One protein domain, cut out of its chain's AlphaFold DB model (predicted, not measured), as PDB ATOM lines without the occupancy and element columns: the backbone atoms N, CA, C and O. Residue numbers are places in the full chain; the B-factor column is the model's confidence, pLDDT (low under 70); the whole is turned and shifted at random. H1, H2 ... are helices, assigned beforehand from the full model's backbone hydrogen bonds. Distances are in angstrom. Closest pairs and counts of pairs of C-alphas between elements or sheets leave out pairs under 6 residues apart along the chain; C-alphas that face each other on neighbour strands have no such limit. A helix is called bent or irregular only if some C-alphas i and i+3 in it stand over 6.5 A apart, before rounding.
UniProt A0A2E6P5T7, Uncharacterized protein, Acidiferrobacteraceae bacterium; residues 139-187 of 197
ATOM      1  N   PHE A 139     -42.291 -24.182  22.426       90.94
ATOM      2  CA  PHE A 139     -41.615 -25.308  21.789       90.94
ATOM      3  C   PHE A 139     -40.381 -25.752  22.591       90.94
ATOM      4  O   PHE A 139     -40.202 -26.942  22.867       90.94
ATOM      5  N   GLY A 140     -39.562 -24.795  23.030       88.25
ATOM      6  CA  GLY A 140     -38.415 -25.014  23.898       88.25
ATOM      7  C   GLY A 140     -38.803 -25.726  25.193       88.25
ATOM      8  O   GLY A 140     -38.147 -26.699  25.566       88.25
ATOM      9  N   LEU A 141     -39.899 -25.326  25.841       90.56
ATOM     10  CA  LEU A 141     -40.437 -26.024  27.013       90.56
ATOM     11  C   LEU A 141     -40.872 -27.451  26.691       90.56
ATOM     12  O   LEU A 141     -40.464 -28.370  27.396       90.56
ATOM     13  N   ALA A 142     -41.644 -27.654  25.621       89.12
ATOM     14  CA  ALA A 142     -42.083 -28.984  25.209       89.12
ATOM     15  C   ALA A 142     -40.886 -29.922  24.977       89.12
ATOM     16  O   ALA A 142     -40.862 -31.050  25.467       89.12
ATOM     17  N   ARG A 143     -39.838 -29.432  24.309       89.38
ATOM     18  CA  ARG A 143     -38.587 -30.175  24.115       89.38
ATOM     19  C   ARG A 143     -37.861 -30.447  25.437       89.38
ATOM     20  O   ARG A 143     -37.334 -31.540  25.633       89.38
ATOM     21  N   GLY A 144     -37.826 -29.466  26.336       85.62
ATOM     22  CA  GLY A 144     -37.251 -29.617  27.674       85.62
ATOM     23  C   GLY A 144     -37.959 -30.708  28.476       85.62
ATOM     24  O   GLY A 144     -37.290 -31.532  29.092       85.62
ATOM     25  N   LEU A 145     -39.293 -30.768  28.399       87.75
ATOM     26  CA  LEU A 145     -40.101 -31.817  29.021       87.75
ATOM     27  C   LEU A 145     -39.756 -33.193  28.454       87.75
ATOM     28  O   LEU A 145     -39.512 -34.109  29.229       87.75
ATOM     29  N   VAL A 146     -39.644 -33.330  27.128       86.75
ATOM     30  CA  VAL A 146     -39.223 -34.596  26.499       86.75
ATOM     31  C   VAL A 146     -37.863 -35.053  27.034       86.75
ATOM     32  O   VAL A 146     -37.719 -36.211  27.423       86.75
ATOM     33  N   PHE A 147     -36.872 -34.159  27.112       85.06
ATOM     34  CA  PHE A 147     -35.557 -34.505  27.659       85.06
ATOM     35  C   PHE A 147     -35.599 -34.845  29.152       85.06
ATOM     36  O   PHE A 147     -34.946 -35.802  29.566       85.06
ATOM     37  N   ALA A 148     -36.374 -34.112  29.954       83.06
ATOM     38  CA  ALA A 148     -36.546 -34.399  31.374       83.06
ATOM     39  C   ALA A 148     -37.211 -35.769  31.596       83.06
ATOM     40  O   ALA A 148     -36.726 -36.564  32.398       83.06
ATOM     41  N   THR A 149     -38.267 -36.089  30.842       78.94
ATOM     42  CA  THR A 149     -38.933 -37.400  30.888       78.94
ATOM     43  C   THR A 149     -37.985 -38.524  30.479       78.94
ATOM     44  O   THR A 149     -37.923 -39.537  31.170       78.94
ATOM     45  N   LEU A 150     -37.209 -38.349  29.403       80.69
ATOM     46  CA  LEU A 150     -36.207 -39.335  28.983       80.69
ATOM     47  C   LEU A 150     -35.133 -39.554  30.055       80.69
ATOM     48  O   LEU A 150     -34.768 -40.696  30.321       80.69
ATOM     49  N   LEU A 151     -34.654 -38.485  30.697       81.00
ATOM     50  CA  LEU A 151     -33.679 -38.580  31.783       81.00
ATOM     51  C   LEU A 151     -34.240 -39.372  32.971       81.00
ATOM     52  O   LEU A 151     -33.573 -40.274  33.476       81.00
ATOM     53  N   LEU A 152     -35.469 -39.064  33.394       77.75
ATOM     54  CA  LEU A 152     -36.141 -39.780  34.478       77.75
ATOM     55  C   LEU A 152     -36.375 -41.248  34.122       77.75
ATOM     56  O   LEU A 152     -36.140 -42.118  34.953       77.75
ATOM     57  N   PHE A 153     -36.766 -41.538  32.882       73.50
ATOM     58  CA  PHE A 153     -36.935 -42.905  32.401       73.50
ATOM     59  C   PHE A 153     -35.616 -43.696  32.434       73.50
ATOM     60  O   PHE A 153     -35.578 -44.815  32.935       73.50
ATOM     61  N   VAL A 154     -34.502 -43.110  31.984       74.69
ATOM     62  CA  VAL A 154     -33.176 -43.749  32.088       74.69
ATOM     63  C   VAL A 154     -32.767 -43.956  33.551       74.69
ATOM     64  O   VAL A 154     -32.213 -45.003  33.893       74.69
ATOM     65  N   ALA A 155     -33.078 -43.001  34.433       70.81
ATOM     66  CA  ALA A 155     -32.847 -43.157  35.866       70.81
ATOM     67  C   ALA A 155     -33.655 -44.331  36.447       70.81
ATOM     68  O   ALA A 155     -33.115 -45.097  37.236       70.81
ATOM     69  N   GLN A 156     -34.899 -44.538  36.005       67.00
ATOM     70  CA  GLN A 156     -35.740 -45.675  36.406       67.00
ATOM     71  C   GLN A 156     -35.210 -47.037  35.930       67.00
ATOM     72  O   GLN A 156     -35.413 -48.036  36.614       67.00
ATOM     73  N   LEU A 157     -34.528 -47.089  34.780       64.56
ATOM     74  CA  LEU A 157     -33.893 -48.310  34.256       64.56
ATOM     75  C   LEU A 157     -32.589 -48.677  34.984       64.56
ATOM     76  O   LEU A 157     -32.084 -49.790  34.847       64.56
ATOM     77  N   THR A 158     -32.035 -47.741  35.751       65.94
ATOM     78  CA  THR A 158     -30.894 -47.955  36.649       65.94
ATOM     79  C   THR A 158     -31.449 -48.281  38.047       65.94
ATOM     80  O   THR A 158     -32.544 -47.821  38.369       65.94
ATOM     81  N   PRO A 159     -30.739 -48.989  38.951       54.31
ATOM     82  CA  PRO A 159     -31.143 -49.130  40.362       54.31
ATOM     83  C   PRO A 159     -31.134 -47.800  41.161       54.31
ATOM     84  O   PRO A 159     -30.881 -47.768  42.361       54.31
ATOM     85  N   ALA A 160     -31.416 -46.669  40.508       51.88
ATOM     86  CA  ALA A 160     -31.601 -45.367  41.123       51.88
ATOM     87  C   ALA A 160     -32.934 -45.256  41.886       51.88
ATOM     88  O   ALA A 160     -33.044 -44.393  42.755       51.88
ATOM     89  N   MET A 161     -33.923 -46.128  41.637       50.34
ATOM     90  CA  MET A 161     -35.206 -46.109  42.364       50.34
ATOM     91  C   MET A 161     -35.062 -46.291  43.890       50.34
ATOM     92  O   MET A 161     -35.890 -45.782  44.649       50.34
ATOM     93  N   ASP A 162     -33.999 -46.958  44.353       51.19
ATOM     94  CA  ASP A 162     -33.750 -47.215  45.783       51.19
ATOM     95  C   ASP A 162     -32.937 -46.125  46.488       51.19
ATOM     96  O   ASP A 162     -32.695 -46.170  47.696       51.19
ATOM     97  N   THR A 163     -32.517 -45.102  45.754       52.84
ATOM     98  CA  THR A 163     -31.665 -44.055  46.305       52.84
ATOM     99  C   THR A 163     -32.486 -42.918  46.921       52.84
ATOM    100  O   THR A 163     -33.534 -42.510  46.412       52.84
ATOM    101  N   LYS A 164     -31.992 -42.351  48.033       53.91
ATOM    102  CA  LYS A 164     -32.643 -41.238  48.761       53.91
ATOM    103  C   LYS A 164     -32.934 -40.013  47.879       53.91
ATOM    104  O   LYS A 164     -33.789 -39.211  48.240       53.91
ATOM    105  N   TRP A 165     -32.236 -39.867  46.750       54.94
ATOM    106  CA  TRP A 165     -32.381 -38.732  45.843       54.94
ATOM    107  C   TRP A 165     -33.563 -38.843  44.864       54.94
ATOM    108  O   TRP A 165     -34.079 -37.829  44.409       54.94
ATOM    109  N   TYR A 166     -34.061 -40.053  44.595       57.28
ATOM    110  CA  TYR A 166     -35.255 -40.248  43.769       57.28
ATOM    111  C   TYR A 166     -36.548 -40.088  44.589       57.28
ATOM    112  O   TYR A 166     -37.480 -39.409  44.168       57.28
ATOM    113  N   ARG A 167     -36.592 -40.645  45.812       56.25
ATOM    114  CA  ARG A 167     -37.788 -40.597  46.686       56.25
ATOM    115  C   ARG A 167     -38.096 -39.224  47.288       56.25
ATOM    116  O   ARG A 167     -39.229 -39.004  47.696       56.25
ATOM    117  N   LYS A 168     -37.104 -38.337  47.398       55.12
ATOM    118  CA  LYS A 168     -37.270 -36.986  47.962       55.12
ATOM    119  C   LYS A 168     -37.619 -35.913  46.923       55.12
ATOM    120  O   LYS A 168     -37.810 -34.771  47.310       55.12
ATOM    121  N   SER A 169     -37.636 -36.248  45.634       55.09
ATOM    122  CA  SER A 169     -37.848 -35.255  44.577       55.09
ATOM    123  C   SER A 169     -39.303 -34.790  44.548       55.09
ATOM    124  O   SER A 169     -40.226 -35.591  44.387       55.09
ATOM    125  N   GLU A 170     -39.497 -33.482  44.693       64.75
ATOM    126  CA  GLU A 170     -40.816 -32.840  44.703       64.75
ATOM    127  C   GLU A 170     -41.396 -32.687  43.286       64.75
ATOM    128  O   GLU A 170     -42.610 -32.594  43.116       64.75
ATOM    129  N   LEU A 171     -40.542 -32.715  42.251       60.56
ATOM    130  CA  LEU A 171     -40.944 -32.573  40.846       60.56
ATOM    131  C   LEU A 171     -41.353 -33.894  40.183       60.56
ATOM    132  O   LEU A 171     -42.087 -33.883  39.191       60.56
ATOM    133  N   VAL A 172     -40.929 -35.036  40.731       65.19
ATOM    134  CA  VAL A 172     -41.302 -36.367  40.221       65.19
ATOM    135  C   VAL A 172     -42.828 -36.582  40.207       65.19
ATOM    136  O   VAL A 172     -43.345 -36.961  39.153       65.19
ATOM    137  N   PRO A 173     -43.596 -36.274  41.277       67.88
ATOM    138  CA  PRO A 173     -45.057 -36.382  41.260       67.88
ATOM    139  C   PRO A 173     -45.746 -35.573  40.150       67.88
ATOM    140  O   PRO A 173     -46.736 -36.039  39.589       67.88
ATOM    141  N   TYR A 174     -45.222 -34.397  39.785       71.50
ATOM    142  CA  TYR A 174     -45.795 -33.561  38.720       71.50
ATOM    143  C   TYR A 174     -45.531 -34.116  37.315       71.50
ATOM    144  O   TYR A 174     -46.332 -33.905  36.405       71.50
ATOM    145  N   LEU A 175     -44.428 -34.847  37.133       69.88
ATOM    146  CA  LEU A 175     -44.076 -35.488  35.864       69.88
ATOM    147  C   LEU A 175     -44.664 -36.905  35.729       69.88
ATOM    148  O   LEU A 175     -44.724 -37.430  34.614       69.88
ATOM    149  N   ASN A 176     -45.169 -37.502  36.817       72.44
ATOM    150  CA  ASN A 176     -45.791 -38.832  36.815       72.44
ATOM    151  C   ASN A 176     -46.910 -39.016  35.775       72.44
ATOM    152  O   ASN A 176     -46.888 -40.040  35.099       72.44
ATOM    153  N   PRO A 177     -47.860 -38.084  35.563       74.81
ATOM    154  CA  PRO A 177     -48.890 -38.266  34.538       74.81
ATOM    155  C   PRO A 177     -48.301 -38.444  33.130       74.81
ATOM    156  O   PRO A 177     -48.775 -39.272  32.355       74.81
ATOM    157  N   ILE A 178     -47.227 -37.709  32.821       72.56
ATOM    158  CA  ILE A 178     -46.508 -37.806  31.543       72.56
ATOM    159  C   ILE A 178     -45.772 -39.149  31.460       72.56
ATOM    160  O   ILE A 178     -45.824 -39.820  30.429       72.56
ATOM    161  N   LEU A 179     -45.138 -39.572  32.559       70.31
ATOM    162  CA  LEU A 179     -44.458 -40.866  32.659       70.31
ATOM    163  C   LEU A 179     -45.426 -42.042  32.479       70.31
ATOM    164  O   LEU A 179     -45.102 -42.969  31.749       70.31
ATOM    165  N   LEU A 180     -46.629 -41.986  33.057       74.69
ATOM    166  CA  LEU A 180     -47.642 -43.039  32.931       74.69
ATOM    167  C   LEU A 180     -48.177 -43.164  31.499       74.69
ATOM    168  O   LEU A 180     -48.396 -44.273  31.010       74.69
ATOM    169  N   ILE A 181     -48.367 -42.041  30.796       75.25
ATOM    170  CA  ILE A 181     -48.724 -42.056  29.368       75.25
ATOM    171  C   ILE A 181     -47.599 -42.707  28.557       75.25
ATOM    172  O   ILE A 181     -47.863 -43.531  27.676       75.25
ATOM    173  N   PHE A 182     -46.350 -42.359  28.866       66.56
ATOM    174  CA  PHE A 182     -45.182 -42.906  28.190       66.56
ATOM    175  C   PHE A 182     -45.028 -44.413  28.444       66.56
ATOM    176  O   PHE A 182     -44.948 -45.182  27.489       66.56
ATOM    177  N   GLU A 183     -45.089 -44.855  29.702       67.12
ATOM    178  CA  GLU A 183     -45.014 -46.267  30.095       67.12
ATOM    179  C   GLU A 183     -46.112 -47.089  29.423       67.12
ATOM    180  O   GLU A 183     -45.828 -48.116  28.804       67.12
ATOM    181  N   LYS A 184     -47.355 -46.598  29.450       70.56
ATOM    182  CA  LYS A 184     -48.483 -47.257  28.787       70.56
ATOM    183  C   LYS A 184     -48.263 -47.392  27.279       70.56
ATOM    184  O   LYS A 184     -48.587 -48.430  26.713       70.56
ATOM    185  N   THR A 185     -47.689 -46.375  26.636       67.50
ATOM    186  CA  THR A 185     -47.388 -46.390  25.193       67.50
ATOM    187  C   THR A 185     -46.277 -47.387  24.853       67.50
ATOM    188  O   THR A 185     -46.353 -48.077  23.837       67.50
ATOM    189  N   ILE A 186     -45.254 -47.495  25.707       64.88
ATOM    190  CA  ILE A 186     -44.134 -48.424  25.514       64.88
ATOM    191  C   ILE A 186     -44.558 -49.875  25.790       64.88
ATOM    192  O   ILE A 186     -44.251 -50.758  24.989       64.88
ATOM    193  N   GLN A 187     -45.307 -50.130  26.866       63.16
ATOM    194  CA  GLN A 187     -45.784 -51.475  27.216       63.16
ATOM    195  C   GLN A 187     -46.923 -51.977  26.317       63.16
ATOM    196  O   GLN A 187     -47.161 -53.181  26.244       63.16
TER     197      GLN A 187
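AT A GLANCE: This is residues 139 to 187 of the 197 residues of an uncharacterized protein of Acidiferrobacteraceae bacterium (UniProt A0A2E6P5T7). Two longer helices, H1 and H4, cross about perpendicular, and between them the chain folds back in a loop that holds two very short helices, H2 and H3, beyond one end of H1. Residues 139 to 144 of H1 stick out free at its other end. The printed part has 49 residues with four named helices, in the order H1, H2, H3, H4, and no named strand; the class is all helix. It is only just compact, close to loose, with a radius of gyration of the C-alphas of 11.2 A and spans of 32 by 24 by 16 A.

IN THESE COORDINATES: H1, residues 139 to 157, begins at C-alpha 139 (-41.615, -25.308, 21.789) and is 27.3 A long. H2, residues 159 to 162, is neither bent nor irregular, but only just: C-alphas 159 and 162 are 6.3 A apart. H3, residues 164 to 167, is 5.6 A long. H4, residues 172 to 187, is 20.4 A long and ends at C-alpha 187 (-45.784, -51.475, 27.216). H4 is irregular, with C-alphas 174 and 177 7.0 A apart, and has a kink of 39 degrees near residue 179.

HOW THE PARTS SIT: H1, with residues 149 to 153 alone, touches residues 175 to 179 of H4; the closest C-alphas, of Thr 149 and Leu 179, are 6.8 A apart. Their lines stand about perpendicular, at 75 degrees, the line of H4 being a rough one. H1 and H2 are close but not clearly touching, the closest C-alphas, of Ala 155 and Met 161, being 7.5 A apart. H2 and H3 are close but not clearly touching, with C-alphas 160 and 166 the closest at 6.8 A. H3 and H4 are only just apart, at 8.0 A. Every O i to N i+4 pair is within hydrogen-bond range in H1, and 10 of 12 are in H4; H2 and H3 are too short for such a pair.

THE WHOLE: The two C-alphas farthest apart, of Phe 139 and Asp 162, are 33.4 A apart. The printed part has no cut, and its three links are tight. The mean pLDDT of the printed part is 70.3; 24 residues are under 70, among them residues 156 to 173.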